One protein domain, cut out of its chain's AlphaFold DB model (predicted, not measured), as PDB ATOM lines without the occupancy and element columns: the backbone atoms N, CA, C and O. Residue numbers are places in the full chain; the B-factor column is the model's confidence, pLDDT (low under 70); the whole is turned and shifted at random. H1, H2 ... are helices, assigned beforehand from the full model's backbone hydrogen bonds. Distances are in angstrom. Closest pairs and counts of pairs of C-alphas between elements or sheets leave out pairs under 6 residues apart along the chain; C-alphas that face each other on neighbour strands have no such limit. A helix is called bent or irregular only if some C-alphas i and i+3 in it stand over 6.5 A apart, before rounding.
ATOM      1  N   LYS A   2      -6.460  24.560-117.686       69.06
ATOM      2  CA  LYS A   2      -5.616  25.286-118.658       69.06
ATOM      3  C   LYS A   2      -4.210  25.594-118.125       69.06
ATOM      4  O   LYS A   2      -3.227  25.249-118.759       69.06
ATOM      5  N   GLU A   3      -4.126  26.127-116.907       74.06
ATOM      6  CA  GLU A   3      -2.848  26.445-116.246       74.06
ATOM      7  C   GLU A   3      -1.978  25.225-115.901       74.06
ATOM      8  O   GLU A   3      -0.781  25.376-115.692       74.06
ATOM      9  N   VAL A   4      -2.562  24.023-115.810       79.44
ATOM     10  CA  VAL A   4      -1.865  22.817-115.325       79.44
ATOM     11  C   VAL A   4      -1.543  21.848-116.465       79.44
ATOM     12  O   VAL A   4      -0.455  21.286-116.493       79.44
ATOM     13  N   LEU A   5      -2.467  21.647-117.409       75.94
ATOM     14  CA  LEU A   5      -2.258  20.794-118.586       75.94
ATOM     15  C   LEU A   5      -1.558  21.534-119.740       75.94
ATOM     16  O   LEU A   5      -0.967  20.877-120.600       75.94
ATOM     17  N   GLY A   6      -1.619  22.870-119.771       71.44
ATOM     18  CA  GLY A   6      -1.164  23.680-120.902       71.44
ATOM     19  C   GLY A   6      -1.937  23.388-122.196       71.44
ATOM     20  O   GLY A   6      -2.921  22.649-122.202       71.44
ATOM     21  N   ASP A   7      -1.460  23.931-123.317       77.19
ATOM     22  CA  ASP A   7      -2.070  23.721-124.646       77.19
ATOM     23  C   ASP A   7      -1.728  22.351-125.261       77.19
ATOM     24  O   ASP A   7      -2.124  22.030-126.380       77.19
ATOM     25  N   LYS A   8      -0.981  21.517-124.528       73.75
ATOM     26  CA  LYS A   8      -0.511  20.207-124.993       73.75
ATOM     27  C   LYS A   8      -1.652  19.201-125.184       73.75
ATOM     28  O   LYS A   8      -1.507  18.260-125.959       73.75
ATOM     29  N   TYR A   9      -2.775  19.399-124.498       77.75
ATOM     30  CA  TYR A   9      -3.941  18.525-124.564       77.75
ATOM     31  C   TYR A   9      -5.186  19.343-124.888       77.75
ATOM     32  O   TYR A   9      -5.442  20.366-124.256       77.75
ATOM     33  N   LYS A  10      -5.985  18.869-125.848       80.94
ATOM     34  CA  LYS A  10      -7.330  19.405-126.073       80.94
ATOM     35  C   LYS A  10      -8.247  18.903-124.963       80.94
ATOM     36  O   LYS A  10      -8.233  17.717-124.642       80.94
ATOM     37  N   TYR A  11      -9.020  19.807-124.381       85.19
ATOM     38  CA  TYR A  11      -9.993  19.501-123.341       85.19
ATOM     39  C   TYR A  11     -11.287  20.258-123.611       85.19
ATOM     40  O   TYR A  11     -11.277  21.365-124.148       85.19
ATOM     41  N   GLU A  12     -12.391  19.658-123.189       87.94
ATOM     42  CA  GLU A  12     -13.741  20.194-123.323       87.94
ATOM     43  C   GLU A  12     -14.456  20.097-121.972       87.94
ATOM     44  O   GLU A  12     -14.117  19.251-121.137       87.94
ATOM     45  N   ARG A  13     -15.411  20.997-121.710       90.31
ATOM     46  CA  ARG A  13     -16.116  21.050-120.426       90.31
ATOM     47  C   ARG A  13     -17.494  20.420-120.560       90.31
ATOM     48  O   ARG A  13     -18.377  20.965-121.211       90.31
ATOM     49  N   VAL A  14     -17.709  19.339-119.832       93.44
ATOM     50  CA  VAL A  14     -19.014  18.688-119.719       93.44
ATOM     51  C   VAL A  14     -19.734  19.197-118.466       93.44
ATOM     52  O   VAL A  14     -19.123  19.310-117.401       93.44
ATOM     53  N   VAL A  15     -21.021  19.537-118.589       92.94
ATOM     54  CA  VAL A  15     -21.866  19.996-117.473       92.94
ATOM     55  C   VAL A  15     -23.174  19.214-117.478       92.94
ATOM     56  O   VAL A  15     -23.865  19.166-118.487       92.94
ATOM     57  N   PHE A  16     -23.527  18.639-116.335       95.06
ATOM     58  CA  PHE A  16     -24.799  17.966-116.092       95.06
ATOM     59  C   PHE A  16     -25.257  18.284-114.667       95.06
ATOM     60  O   PHE A  16     -24.435  18.444-113.765       95.06
ATOM     61  N   ASN A  17     -26.571  18.395-114.470       95.06
ATOM     62  CA  ASN A  17     -27.166  18.717-113.166       95.06
ATOM     63  C   ASN A  17     -27.656  17.472-112.413       95.06
ATOM     64  O   ASN A  17     -28.061  17.569-111.258       95.06
ATOM     65  N   GLU A  18     -27.612  16.309-113.059       95.19
ATOM     66  CA  GLU A  18     -28.042  15.030-112.509       95.19
ATOM     67  C   GLU A  18     -27.090  13.910-112.934       95.19
ATOM     68  O   GLU A  18     -26.428  13.997-113.969       95.19
ATOM     69  N   ILE A  19     -27.013  12.857-112.120       93.50
ATOM     70  CA  ILE A  19     -26.124  11.712-112.347       93.50
ATOM     71  C   ILE A  19     -26.973  10.538-112.854       93.50
ATOM     72  O   ILE A  19     -27.191   9.554-112.150       93.50
ATOM     73  N   THR A  20     -27.496  10.677-114.073       97.06
ATOM     74  CA  THR A  20     -28.241   9.639-114.809       97.06
ATOM     75  C   THR A  20     -27.457   9.222-116.053       97.06
ATOM     76  O   THR A  20     -26.610   9.969-116.555       97.06
ATOM     77  N   LYS A  21     -27.707   8.010-116.563       95.81
ATOM     78  CA  LYS A  21     -27.010   7.525-117.764       95.81
ATOM     79  C   LYS A  21     -27.326   8.412-118.968       95.81
ATOM     80  O   LYS A  21     -26.419   8.730-119.740       95.81
ATOM     81  N   GLU A  22     -28.586   8.819-119.113       96.12
ATOM     82  CA  GLU A  22     -29.030   9.687-120.199       96.12
ATOM     83  C   GLU A  22     -28.352  11.061-120.130       96.12
ATOM     84  O   GLU A  22     -27.755  11.486-121.120       96.12
ATOM     85  N   ALA A  23     -28.368  11.728-118.967       94.31
ATOM     86  CA  ALA A  23     -27.810  13.074-118.832       94.31
ATOM     87  C   ALA A  23     -26.292  13.113-119.020       94.31
ATOM     88  O   ALA A  23     -25.778  14.035-119.652       94.31
ATOM     89  N   VAL A  24     -25.567  12.113-118.508       94.44
ATOM     90  CA  VAL A  24     -24.110  12.041-118.686       94.44
ATOM     91  C   VAL A  24     -23.758  11.817-120.155       94.44
ATOM     92  O   VAL A  24     -22.892  12.519-120.672       94.44
ATOM     93  N   THR A  25     -24.442  10.897-120.842       95.50
ATOM     94  CA  THR A  25     -24.195  10.638-122.274       95.50
ATOM     95  C   THR A  25     -24.490  11.889-123.102       95.50
ATOM     96  O   THR A  25     -23.633  12.346-123.854       95.50
ATOM     97  N   PHE A  26     -25.643  12.522-122.868       94.56
ATOM     98  CA  PHE A  26     -26.028  13.759-123.546       94.56
ATOM     99  C   PHE A  26     -25.008  14.889-123.343       94.56
ATOM    100  O   PHE A  26     -24.682  15.606-124.287       94.56
ATOM    101  N   ALA A  27     -24.497  15.052-122.122       93.94
ATOM    102  CA  ALA A  27     -23.548  16.109-121.797       93.94
ATOM    103  C   ALA A  27     -22.150  15.855-122.391       93.94
ATOM    104  O   ALA A  27     -21.448  16.812-122.717       93.94
ATOM    105  N   VAL A  28     -21.743  14.589-122.541       93.50
ATOM    106  CA  VAL A  28     -20.502  14.214-123.243       93.50
ATOM    107  C   VAL A  28     -20.618  14.488-124.742       93.50
ATOM    108  O   VAL A  28     -19.669  15.005-125.324       93.50
ATOM    109  N   ASP A  29     -21.777  14.213-125.343       94.62
ATOM    110  CA  ASP A  29     -22.033  14.484-126.765       94.62
ATOM    111  C   ASP A  29     -22.199  15.988-127.064       94.62
ATOM    112  O   ASP A  29     -21.991  16.428-128.194       94.62
ATOM    113  N   ASN A  30     -22.559  16.791-126.052       93.88
ATOM    114  CA  ASN A  30     -22.773  18.237-126.157       93.88
ATOM    115  C   ASN A  30     -21.862  19.011-125.186       93.88
ATOM    116  O   ASN A  30     -22.346  19.611-124.216       93.88
ATOM    117  N   PRO A  31     -20.538  19.021-125.421       92.62
ATOM    118  CA  PRO A  31     -19.607  19.747-124.577       92.62
ATOM    119  C   PRO A  31     -19.867  21.256-124.624       92.62
ATOM    120  O   PRO A  31     -20.215  21.844-125.646       92.62
ATOM    121  N   THR A  32     -19.637  21.905-123.492       89.00
ATOM    122  CA  THR A  32     -19.735  23.358-123.330       89.00
ATOM    123  C   THR A  32     -18.352  23.998-123.290       89.00
ATOM    124  O   THR A  32     -17.343  23.357-122.984       89.00
ATOM    125  N   THR A  33     -18.293  25.298-123.566       88.44
ATOM    126  CA  THR A  33     -17.074  26.079-123.363       88.44
ATOM    127  C   THR A  33     -16.905  26.449-121.894       88.44
ATOM    128  O   THR A  33     -17.852  26.540-121.103       88.44
ATOM    129  N   LEU A  34     -15.657  26.678-121.508       87.94
ATOM    130  CA  LEU A  34     -15.351  27.245-120.208       87.94
ATOM    131  C   LEU A  34     -15.854  28.697-120.162       87.94
ATOM    132  O   LEU A  34     -15.665  29.445-121.115       87.94
ATOM    133  N   ASP A  35     -16.523  29.074-119.075       89.69
ATOM    134  CA  ASP A  35     -17.014  30.440-118.890       89.69
ATOM    135  C   ASP A  35     -16.011  31.229-118.041       89.69
ATOM    136  O   ASP A  35     -15.939  31.066-116.818       89.69
ATOM    137  N   ASP A  36     -15.239  32.088-118.704       90.38
ATOM    138  CA  ASP A  36     -14.214  32.913-118.064       90.38
ATOM    139  C   ASP A  36     -14.802  33.896-117.037       90.38
ATOM    140  O   ASP A  36     -14.138  34.233-116.055       90.38
ATOM    141  N   LYS A  37     -16.067  34.319-117.190       93.62
ATOM    142  CA  LYS A  37     -16.727  35.199-116.212       93.62
ATOM    143  C   LYS A  37     -17.018  34.450-114.916       93.62
ATOM    144  O   LYS A  37     -16.813  35.005-113.835       93.62
ATOM    145  N   LEU A  38     -17.457  33.191-115.004       91.56
ATOM    146  CA  LEU A  38     -17.672  32.348-113.823       91.56
ATOM    147  C   LEU A  38     -16.357  32.046-113.095       91.56
ATOM    148  O   LEU A  38     -16.325  32.061-111.863       91.56
ATOM    149  N   ILE A  39     -15.271  31.828-113.842       91.06
ATOM    150  CA  ILE A  39     -13.931  31.652-113.265       91.06
ATOM    151  C   ILE A  39     -13.489  32.924-112.548       91.06
ATOM    152  O   ILE A  39     -13.193  32.875-111.354       91.06
ATOM    153  N   GLY A  40     -13.532  34.071-113.231       92.94
ATOM    154  CA  GLY A  40     -13.132  35.351-112.647       92.94
ATOM    155  C   GLY A  40     -13.948  35.716-111.403       92.94
ATOM    156  O   GLY A  40     -13.403  36.241-110.427       92.94
ATOM    157  N   ALA A  41     -15.243  35.380-111.372       94.88
ATOM    158  CA  ALA A  41     -16.083  35.559-110.188       94.88
ATOM    159  C   ALA A  41     -15.624  34.683-109.005       94.88
ATOM    160  O   ALA A  41     -15.579  35.151-107.860       94.88
ATOM    161  N   GLN A  42     -15.250  33.426-109.265       92.94
ATOM    162  CA  GLN A  42     -14.736  32.509-108.245       92.94
ATOM    163  C   GLN A  42     -13.387  32.982-107.690       92.94
ATOM    164  O   GLN A  42     -13.202  33.012-106.468       92.94
ATOM    165  N   GLU A  43     -12.479  33.412-108.563       92.62
ATOM    166  CA  GLU A  43     -11.169  33.937-108.179       92.62
ATOM    167  C   GLU A  43     -11.302  35.213-107.350       92.62
ATOM    168  O   GLU A  43     -10.720  35.317-106.267       92.62
ATOM    169  N   SER A  44     -12.151  36.142-107.796       92.69
ATOM    170  CA  SER A  44     -12.442  37.390-107.082       92.69
ATOM    171  C   SER A  44     -12.973  37.118-105.676       92.69
ATOM    172  O   SER A  44     -12.499  37.707-104.701       92.69
ATOM    173  N   ARG A  45     -13.912  36.174-105.537       91.56
ATOM    174  CA  ARG A  45     -14.437  35.758-104.229       91.56
ATOM    175  C   ARG A  45     -13.340  35.177-103.341       91.56
ATOM    176  O   ARG A  45     -13.257  35.532-102.166       91.56
ATOM    177  N   ARG A  46     -12.479  34.319-103.893       88.88
ATOM    178  CA  ARG A  46     -11.360  33.711-103.159       88.88
ATOM    179  C   ARG A  46     -10.364  34.764-102.675       88.88
ATOM    180  O   ARG A  46      -9.910  34.685-101.534       88.88
ATOM    181  N   ILE A  47     -10.039  35.748-103.514       88.94
ATOM    182  CA  ILE A  47      -9.169  36.875-103.156       88.94
ATOM    183  C   ILE A  47      -9.817  37.706-102.045       88.94
ATOM    184  O   ILE A  47      -9.170  37.979-101.034       88.94
ATOM    185  N   LEU A  48     -11.099  38.048-102.185       86.81
ATOM    186  CA  LEU A  48     -11.845  38.807-101.182       86.81
ATOM    187  C   LEU A  48     -11.844  38.101 -99.820       86.81
ATOM    188  O   LEU A  48     -11.488  38.706 -98.806       86.81
ATOM    189  N   ASP A  49     -12.197  36.815 -99.793       84.19
ATOM    190  CA  ASP A  49     -12.247  36.029 -98.558       84.19
ATOM    191  C   ASP A  49     -10.846  35.883 -97.934       84.19
ATOM    192  O   ASP A  49     -10.709  35.900 -96.710       84.19
ATOM    193  N   ARG A  50      -9.789  35.830 -98.755       81.62
ATOM    194  CA  ARG A  50      -8.394  35.818 -98.302       81.62
ATOM    195  C   ARG A  50      -7.977  37.152 -97.673       81.62
ATOM    196  O   ARG A  50      -7.405  37.147 -96.587       81.62
ATOM    197  N   ILE A  51      -8.280  38.285 -98.307       82.50
ATOM    198  CA  ILE A  51      -7.941  39.624 -97.788       82.50
ATOM    199  C   ILE A  51      -8.656  39.879 -96.459       82.50
ATOM    200  O   ILE A  51      -8.025  40.264 -95.471       82.50
ATOM    201  N   VAL A  52      -9.969  39.643 -96.427       73.44
ATOM    202  CA  VAL A  52     -10.793  39.857 -95.232       73.44
ATOM    203  C   VAL A  52     -10.398  38.872 -94.131       73.44
ATOM    204  O   VAL A  52     -10.191  39.281 -92.989       73.44
ATOM    205  N   GLY A  53     -10.209  37.596 -94.475       68.12
ATOM    206  CA  GLY A  53      -9.801  36.552 -93.537       68.12
ATOM    207  C   GLY A  53      -8.418  36.787 -92.923       68.12
ATOM    208  O   GLY A  53      -8.253  36.623 -91.716       68.12
ATOM    209  N   PHE A  54      -7.417  37.232 -93.693       67.56
ATOM    210  CA  PHE A  54      -6.090  37.538 -93.138       67.56
ATOM    211  C   PHE A  54      -6.102  38.776 -92.239       67.56
ATOM    212  O   PHE A  54      -5.557  38.717 -91.137       67.56
ATOM    213  N   LYS A  55      -6.761  39.865 -92.659       64.75
ATOM    214  CA  LYS A  55      -6.845  41.093 -91.850       64.75
ATOM    215  C   LYS A  55      -7.620  40.883 -90.552       64.75
ATOM    216  O   LYS A  55      -7.198  41.372 -89.513       64.75
ATOM    217  N   LEU A  56      -8.726  40.141 -90.581       63.75
ATOM    218  CA  LEU A  56      -9.515  39.896 -89.374       63.75
ATOM    219  C   LEU A  56      -8.911  38.799 -88.489       63.75
ATOM    220  O   LEU A  56      -8.998  38.894 -87.269       63.75
ATOM    221  N   SER A  57      -8.259  37.780 -89.063       60.69
ATOM    222  CA  SER A  57      -7.615  36.729 -88.260       60.69
ATOM    223  C   SER A  57      -6.385  37.215 -87.494       60.69
ATOM    224  O   SER A  57      -6.035  36.591 -86.496       60.69
ATOM    225  N   SER A  58      -5.728  38.300 -87.921       62.12
ATOM    226  CA  SER A  58      -4.648  38.919 -87.141       62.12
ATOM    227  C   SER A  58      -5.186  39.700 -85.937       62.12
ATOM    228  O   SER A  58      -4.567  39.659 -84.877       62.12
ATOM    229  N   LEU A  59      -6.363  40.334 -86.050       63.03
ATOM    230  CA  LEU A  59      -7.056  40.940 -84.907       63.03
ATOM    231  C   LEU A  59      -7.631  39.881 -83.953       63.03
ATOM    232  O   LEU A  59      -7.402  39.972 -82.752       63.03
ATOM    233  N   ALA A  60      -8.316  38.857 -84.468       59.34
ATOM    234  CA  ALA A  60      -8.914  37.803 -83.642       59.34
ATOM    235  C   ALA A  60      -7.861  36.953 -82.904       59.34
ATOM    236  O   ALA A  60      -8.067  36.558 -81.760       59.34
ATOM    237  N   ARG A  61      -6.682  36.729 -83.507       59.06
ATOM    238  CA  ARG A  61      -5.563  36.057 -82.820       59.06
ATOM    239  C   ARG A  61      -4.995  36.863 -81.655       59.06
ATOM    240  O   ARG A  61      -4.522  36.259 -80.699       59.06
ATOM    241  N   LYS A  62      -5.057  38.199 -81.705       58.50
ATOM    242  CA  LYS A  62      -4.629  39.053 -80.585       58.50
ATOM    243  C   LYS A  62      -5.558  38.952 -79.370       58.50
ATOM    244  O   LYS A  62      -5.133  39.313 -78.281       58.50
ATOM    245  N   SER A  63      -6.784  38.445 -79.523       59.94
ATOM    246  CA  SER A  63      -7.762  38.312 -78.433       59.94
ATOM    247  C   SER A  63      -7.829  36.906 -77.806       59.94
ATOM    248  O   SER A  63      -8.891  36.513 -77.339       59.94
ATOM    249  N   ASN A  64      -6.728  36.135 -77.795       52.19
ATOM    250  CA  ASN A  64      -6.599  34.793 -77.177       52.19
ATOM    251  C   ASN A  64      -7.610  33.720 -77.618       52.19
ATOM    252  O   ASN A  64      -7.657  32.629 -77.053       52.19
ATOM    253  N   ALA A  65      -8.385  33.981 -78.663       55.97
ATOM    254  CA  ALA A  65      -9.364  33.049 -79.178       55.97
ATOM    255  C   ALA A  65      -8.879  32.611 -80.559       55.97
ATOM    256  O   ALA A  65      -8.867  33.409 -81.493       55.97
ATOM    257  N   GLY A  66      -8.440  31.359 -80.705       56.53
ATOM    258  CA  GLY A  66      -7.974  30.765 -81.969       56.53
ATOM    259  C   GLY A  66      -9.051  30.658 -83.063       56.53
ATOM    260  O   GLY A  66      -9.054  29.717 -83.852       56.53
ATOM    261  N   HIS A  67     -10.006  31.583 -83.102       60.06
ATOM    262  CA  HIS A  67     -11.135  31.598 -84.005       60.06
ATOM    263  C   HIS A  67     -10.756  32.244 -85.340       60.06
ATOM    264  O   HIS A  67     -10.181  33.331 -85.419       60.06
ATOM    265  N   SER A  68     -11.111  31.558 -86.424       58.12
ATOM    266  CA  SER A  68     -11.008  32.101 -87.773       58.12
ATOM    267  C   SER A  68     -12.136  33.108 -88.004       58.12
ATOM    268  O   SER A  68     -13.317  32.763 -88.003       58.12
ATOM    269  N   ALA A  69     -11.777  34.371 -88.222       63.53
ATOM    270  CA  ALA A  69     -12.727  35.397 -88.620       63.53
ATOM    271  C   ALA A  69     -13.022  35.260 -90.122       63.53
ATOM    272  O   ALA A  69     -12.216  35.641 -90.970       63.53
ATOM    273  N   GLY A  70     -14.163  34.655 -90.452       67.62
ATOM    274  CA  GLY A  70     -14.628  34.498 -91.829       67.62
ATOM    275  C   GLY A  70     -15.757  35.470 -92.143       67.62
ATOM    276  O   GLY A  70     -16.705  35.548 -91.370       67.62
ATOM    277  N   ARG A  71     -15.696  36.139 -93.303       77.69
ATOM    278  CA  ARG A  71     -16.666  37.157 -93.756       77.69
ATOM    279  C   ARG A  71     -18.135  36.735 -93.602       77.69
ATOM    280  O   ARG A  71     -18.959  37.530 -93.174       77.69
ATOM    281  N   VAL A  72     -18.456  35.486 -93.943       82.31
ATOM    282  CA  VAL A  72     -19.825  34.944 -93.846       82.31
ATOM    283  C   VAL A  72     -20.163  34.509 -92.418       82.31
ATOM    284  O   VAL A  72     -21.254  34.790 -91.932       82.31
ATOM    285  N   LYS A  73     -19.219  33.864 -91.718       79.94
ATOM    286  CA  LYS A  73     -19.428  33.378 -90.344       79.94
ATOM    287  C   LYS A  73     -19.664  34.528 -89.366       79.94
ATOM    288  O   LYS A  73     -20.554  34.432 -88.531       79.94
ATOM    289  N   SER A  74     -18.900  35.615 -89.484       82.38
ATOM    290  CA  SER A  74     -19.056  36.793 -88.624       82.38
ATOM    291  C   SER A  74     -20.383  37.512 -88.866       82.38
ATOM    292  O   SER A  74     -21.022  37.929 -87.906       82.38
ATOM    293  N   ALA A  75     -20.830  37.615 -90.123       84.69
ATOM    294  CA  ALA A  75     -22.134  38.188 -90.453       84.69
ATOM    295  C   ALA A  75     -23.290  37.338 -89.897       84.69
ATOM    296  O   ALA A  75     -24.200  37.881 -89.277       84.69
ATOM    297  N   ALA A  76     -23.227  36.011 -90.043       87.69
ATOM    298  CA  ALA A  76     -24.230  35.108 -89.477       87.69
ATOM    299  C   ALA A  76     -24.274  35.178 -87.941       87.69
ATOM    300  O   ALA A  76     -25.349  35.284 -87.359       87.69
ATOM    301  N   LEU A  77     -23.108  35.190 -87.282       87.88
ATOM    302  CA  LEU A  77     -23.022  35.335 -85.827       87.88
ATOM    303  C   LEU A  77     -23.625  36.662 -85.352       87.88
ATOM    304  O   LEU A  77     -24.314  36.691 -84.335       87.88
ATOM    305  N   LYS A  78     -23.402  37.750 -86.098       87.38
ATOM    306  CA  LYS A  78     -23.996  39.053 -85.793       87.38
ATOM    307  C   LYS A  78     -25.523  38.991 -85.791       87.38
ATOM    308  O   LYS A  78     -26.116  39.486 -84.846       87.38
ATOM    309  N   LEU A  79     -26.141  38.351 -86.787       92.12
ATOM    310  CA  LEU A  79     -27.603  38.217 -86.848       92.12
ATOM    311  C   LEU A  79     -28.166  37.491 -85.619       92.12
ATOM    312  O   LEU A  79     -29.156  37.932 -85.046       92.12
ATOM    313  N   ILE A  80     -27.502  36.418 -85.180       92.81
ATOM    314  CA  ILE A  80     -27.905  35.663 -83.986       92.81
ATOM    315  C   ILE A  80     -27.785  36.533 -82.728       92.81
ATOM    316  O   ILE A  80     -28.714  36.592 -81.928       92.81
ATOM    317  N   ILE A  81     -26.658  37.233 -82.557       93.88
ATOM    318  CA  ILE A  81     -26.435  38.115 -81.401       93.88
ATOM    319  C   ILE A  81     -27.429  39.279 -81.389       93.88
ATOM    320  O   ILE A  81     -27.910  39.658 -80.324       93.88
ATOM    321  N   ASP A  82     -27.721  39.862 -82.551       94.88
ATOM    322  CA  ASP A  82     -28.666  40.970 -82.664       94.88
ATOM    323  C   ASP A  82     -30.084  40.505 -82.279       94.88
ATOM    324  O   ASP A  82     -30.756  41.192 -81.513       94.88
ATOM    325  N   GLN A  83     -30.499  39.302 -82.695       95.19
ATOM    326  CA  GLN A  83     -31.776  38.709 -82.277       95.19
ATOM    327  C   GLN A  83     -31.829  38.435 -80.766       95.19
ATOM    328  O   GLN A  83     -32.822  38.743 -80.112       95.19
ATOM    329  N   GLU A  84     -30.754  37.892 -80.196       95.81
ATOM    330  CA  GLU A  84     -30.658  37.613 -78.758       95.81
ATOM    331  C   GLU A  84     -30.775  38.892 -77.914       95.81
ATOM    332  O   GLU A  84     -31.367  38.881 -76.838       95.81
ATOM    333  N   LYS A  85     -30.240  40.017 -78.404       96.06
ATOM    334  CA  LYS A  85     -30.399  41.322 -77.743       96.06
ATOM    335  C   LYS A  85     -31.846  41.791 -77.752       96.06
ATOM    336  O   LYS A  85     -32.337  42.195 -76.710       96.06
ATOM    337  N   ILE A  86     -32.532  41.671 -78.891       95.62
ATOM    338  CA  ILE A  86     -33.958  42.019 -78.993       95.62
ATOM    339  C   ILE A  86     -34.773  41.224 -77.968       95.62
ATOM    340  O   ILE A  86     -35.615  41.797 -77.290       95.62
ATOM    341  N   ILE A  87     -34.498  39.923 -77.823       94.44
ATOM    342  CA  ILE A  87     -35.182  39.064 -76.844       94.44
ATOM    343  C   ILE A  87     -34.884  39.509 -75.407       94.44
ATOM    344  O   ILE A  87     -35.791  39.543 -74.581       94.44
ATOM    345  N   LYS A  88     -33.630  39.851 -75.094       94.81
ATOM    346  CA  LYS A  88     -33.229  40.291 -73.746       94.81
ATOM    347  C   LYS A  88     -33.811  41.640 -73.347       94.81
ATOM    348  O   LYS A  88     -34.140  41.824 -72.181       94.81
ATOM    349  N   ASP A  89     -33.921  42.554 -74.304       95.31
ATOM    350  CA  ASP A  89     -34.428  43.908 -74.081       95.31
ATOM    351  C   ASP A  89     -35.966  43.972 -74.171       95.31
ATOM    352  O   ASP A  89     -36.563  45.026 -73.948       95.31
ATOM    353  N   PHE A  90     -36.627  42.855 -74.495       95.44
ATOM    354  CA  PHE A  90     -38.080  42.775 -74.582       95.44
ATOM    355  C   PHE A  90     -38.721  42.804 -73.187       95.44
ATOM    356  O   PHE A  90     -38.522  41.902 -72.374       95.44
TER     357      PHE A  90
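What this domain is: This is residues 2 to 90 of the 94 residues of the protein "TOP1Bc domain-containing protein" of Tenericutes bacterium (UniProt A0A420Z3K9). An open, stretched-out chain of helices: the long helix H3 makes much of the length, H4 slants away from it like an arm whose first residue, Arg 71, meets residues 49 to 53 of H3, and the short helices H1 and H2, with the long loop of residues 9 to 20 between them, make a loose group before the first residues of H3. Residues 73 to 90, most of them in H4, stick out from the rest, as do residues 3 to 9 at the other end. The printed part has 89 residues with four named helices, in the order H1, H2, H3, H4, and no named strand; the class is all helix. It is extended, with a radius of gyration of the C-alphas of 21.8 A, and elongated, spanning 61 by 33 by 22 A.

Where its parts are: H3, the longest helix, holds residues 36 to 62 and measures 39.2 A from C-alpha 36 at (-14.214, 32.913, -118.064) to C-alpha 62 at (-4.629, 39.053, -80.585). It has a kink of 25 degrees near residue 55. H4 holds residues 71 to 88, is 26.2 A long and ends with C-alpha 88 at (-33.229, 40.291, -73.746). H2 holds residues 21 to 29. H1 holds residues 2 to 8, beginning with C-alpha 2 at (-5.616, 25.286, -118.658); it is irregular, with C-alphas 4 and 7 standing 9.4 A apart.

How they stand to each other: H3 and H4 only just touch, with 3 pairs of C-alphas within 8 A. The closest C-alphas are those of Asp 49 and Arg 71, 6.6 A apart. H3 touches H4 with residues 49 to 53 alone, and H4 touches H3 with residue 71 alone. The two helices run the same way at a steep tilt of 59 degrees, with their centres 21.7 A apart. Residues 36 to 47 of H3 stand free. H2 is apart from H3 and from H4. H1 is apart from H2, H3 and H4. In H2 every O i to N i+4 pair is within hydrogen-bond range, against 21 of 23 in H3, 13 of 14 in H4 and 1 of 3 in H1, where 0 of 4 O i to N i+3 pairs are within range.

The domain as a whole: The two C-alphas farthest apart, those of Lys 8 and Phe 90, are 66.8 A apart. The printed part has no cut. The link from H1 to H2, 12 residues, is long; the links from H2 to H3 and from H3 to H4 are short. The mean pLDDT of the printed part is 83.3, and it is under 70 at residue 2 and at residues 53 to 70.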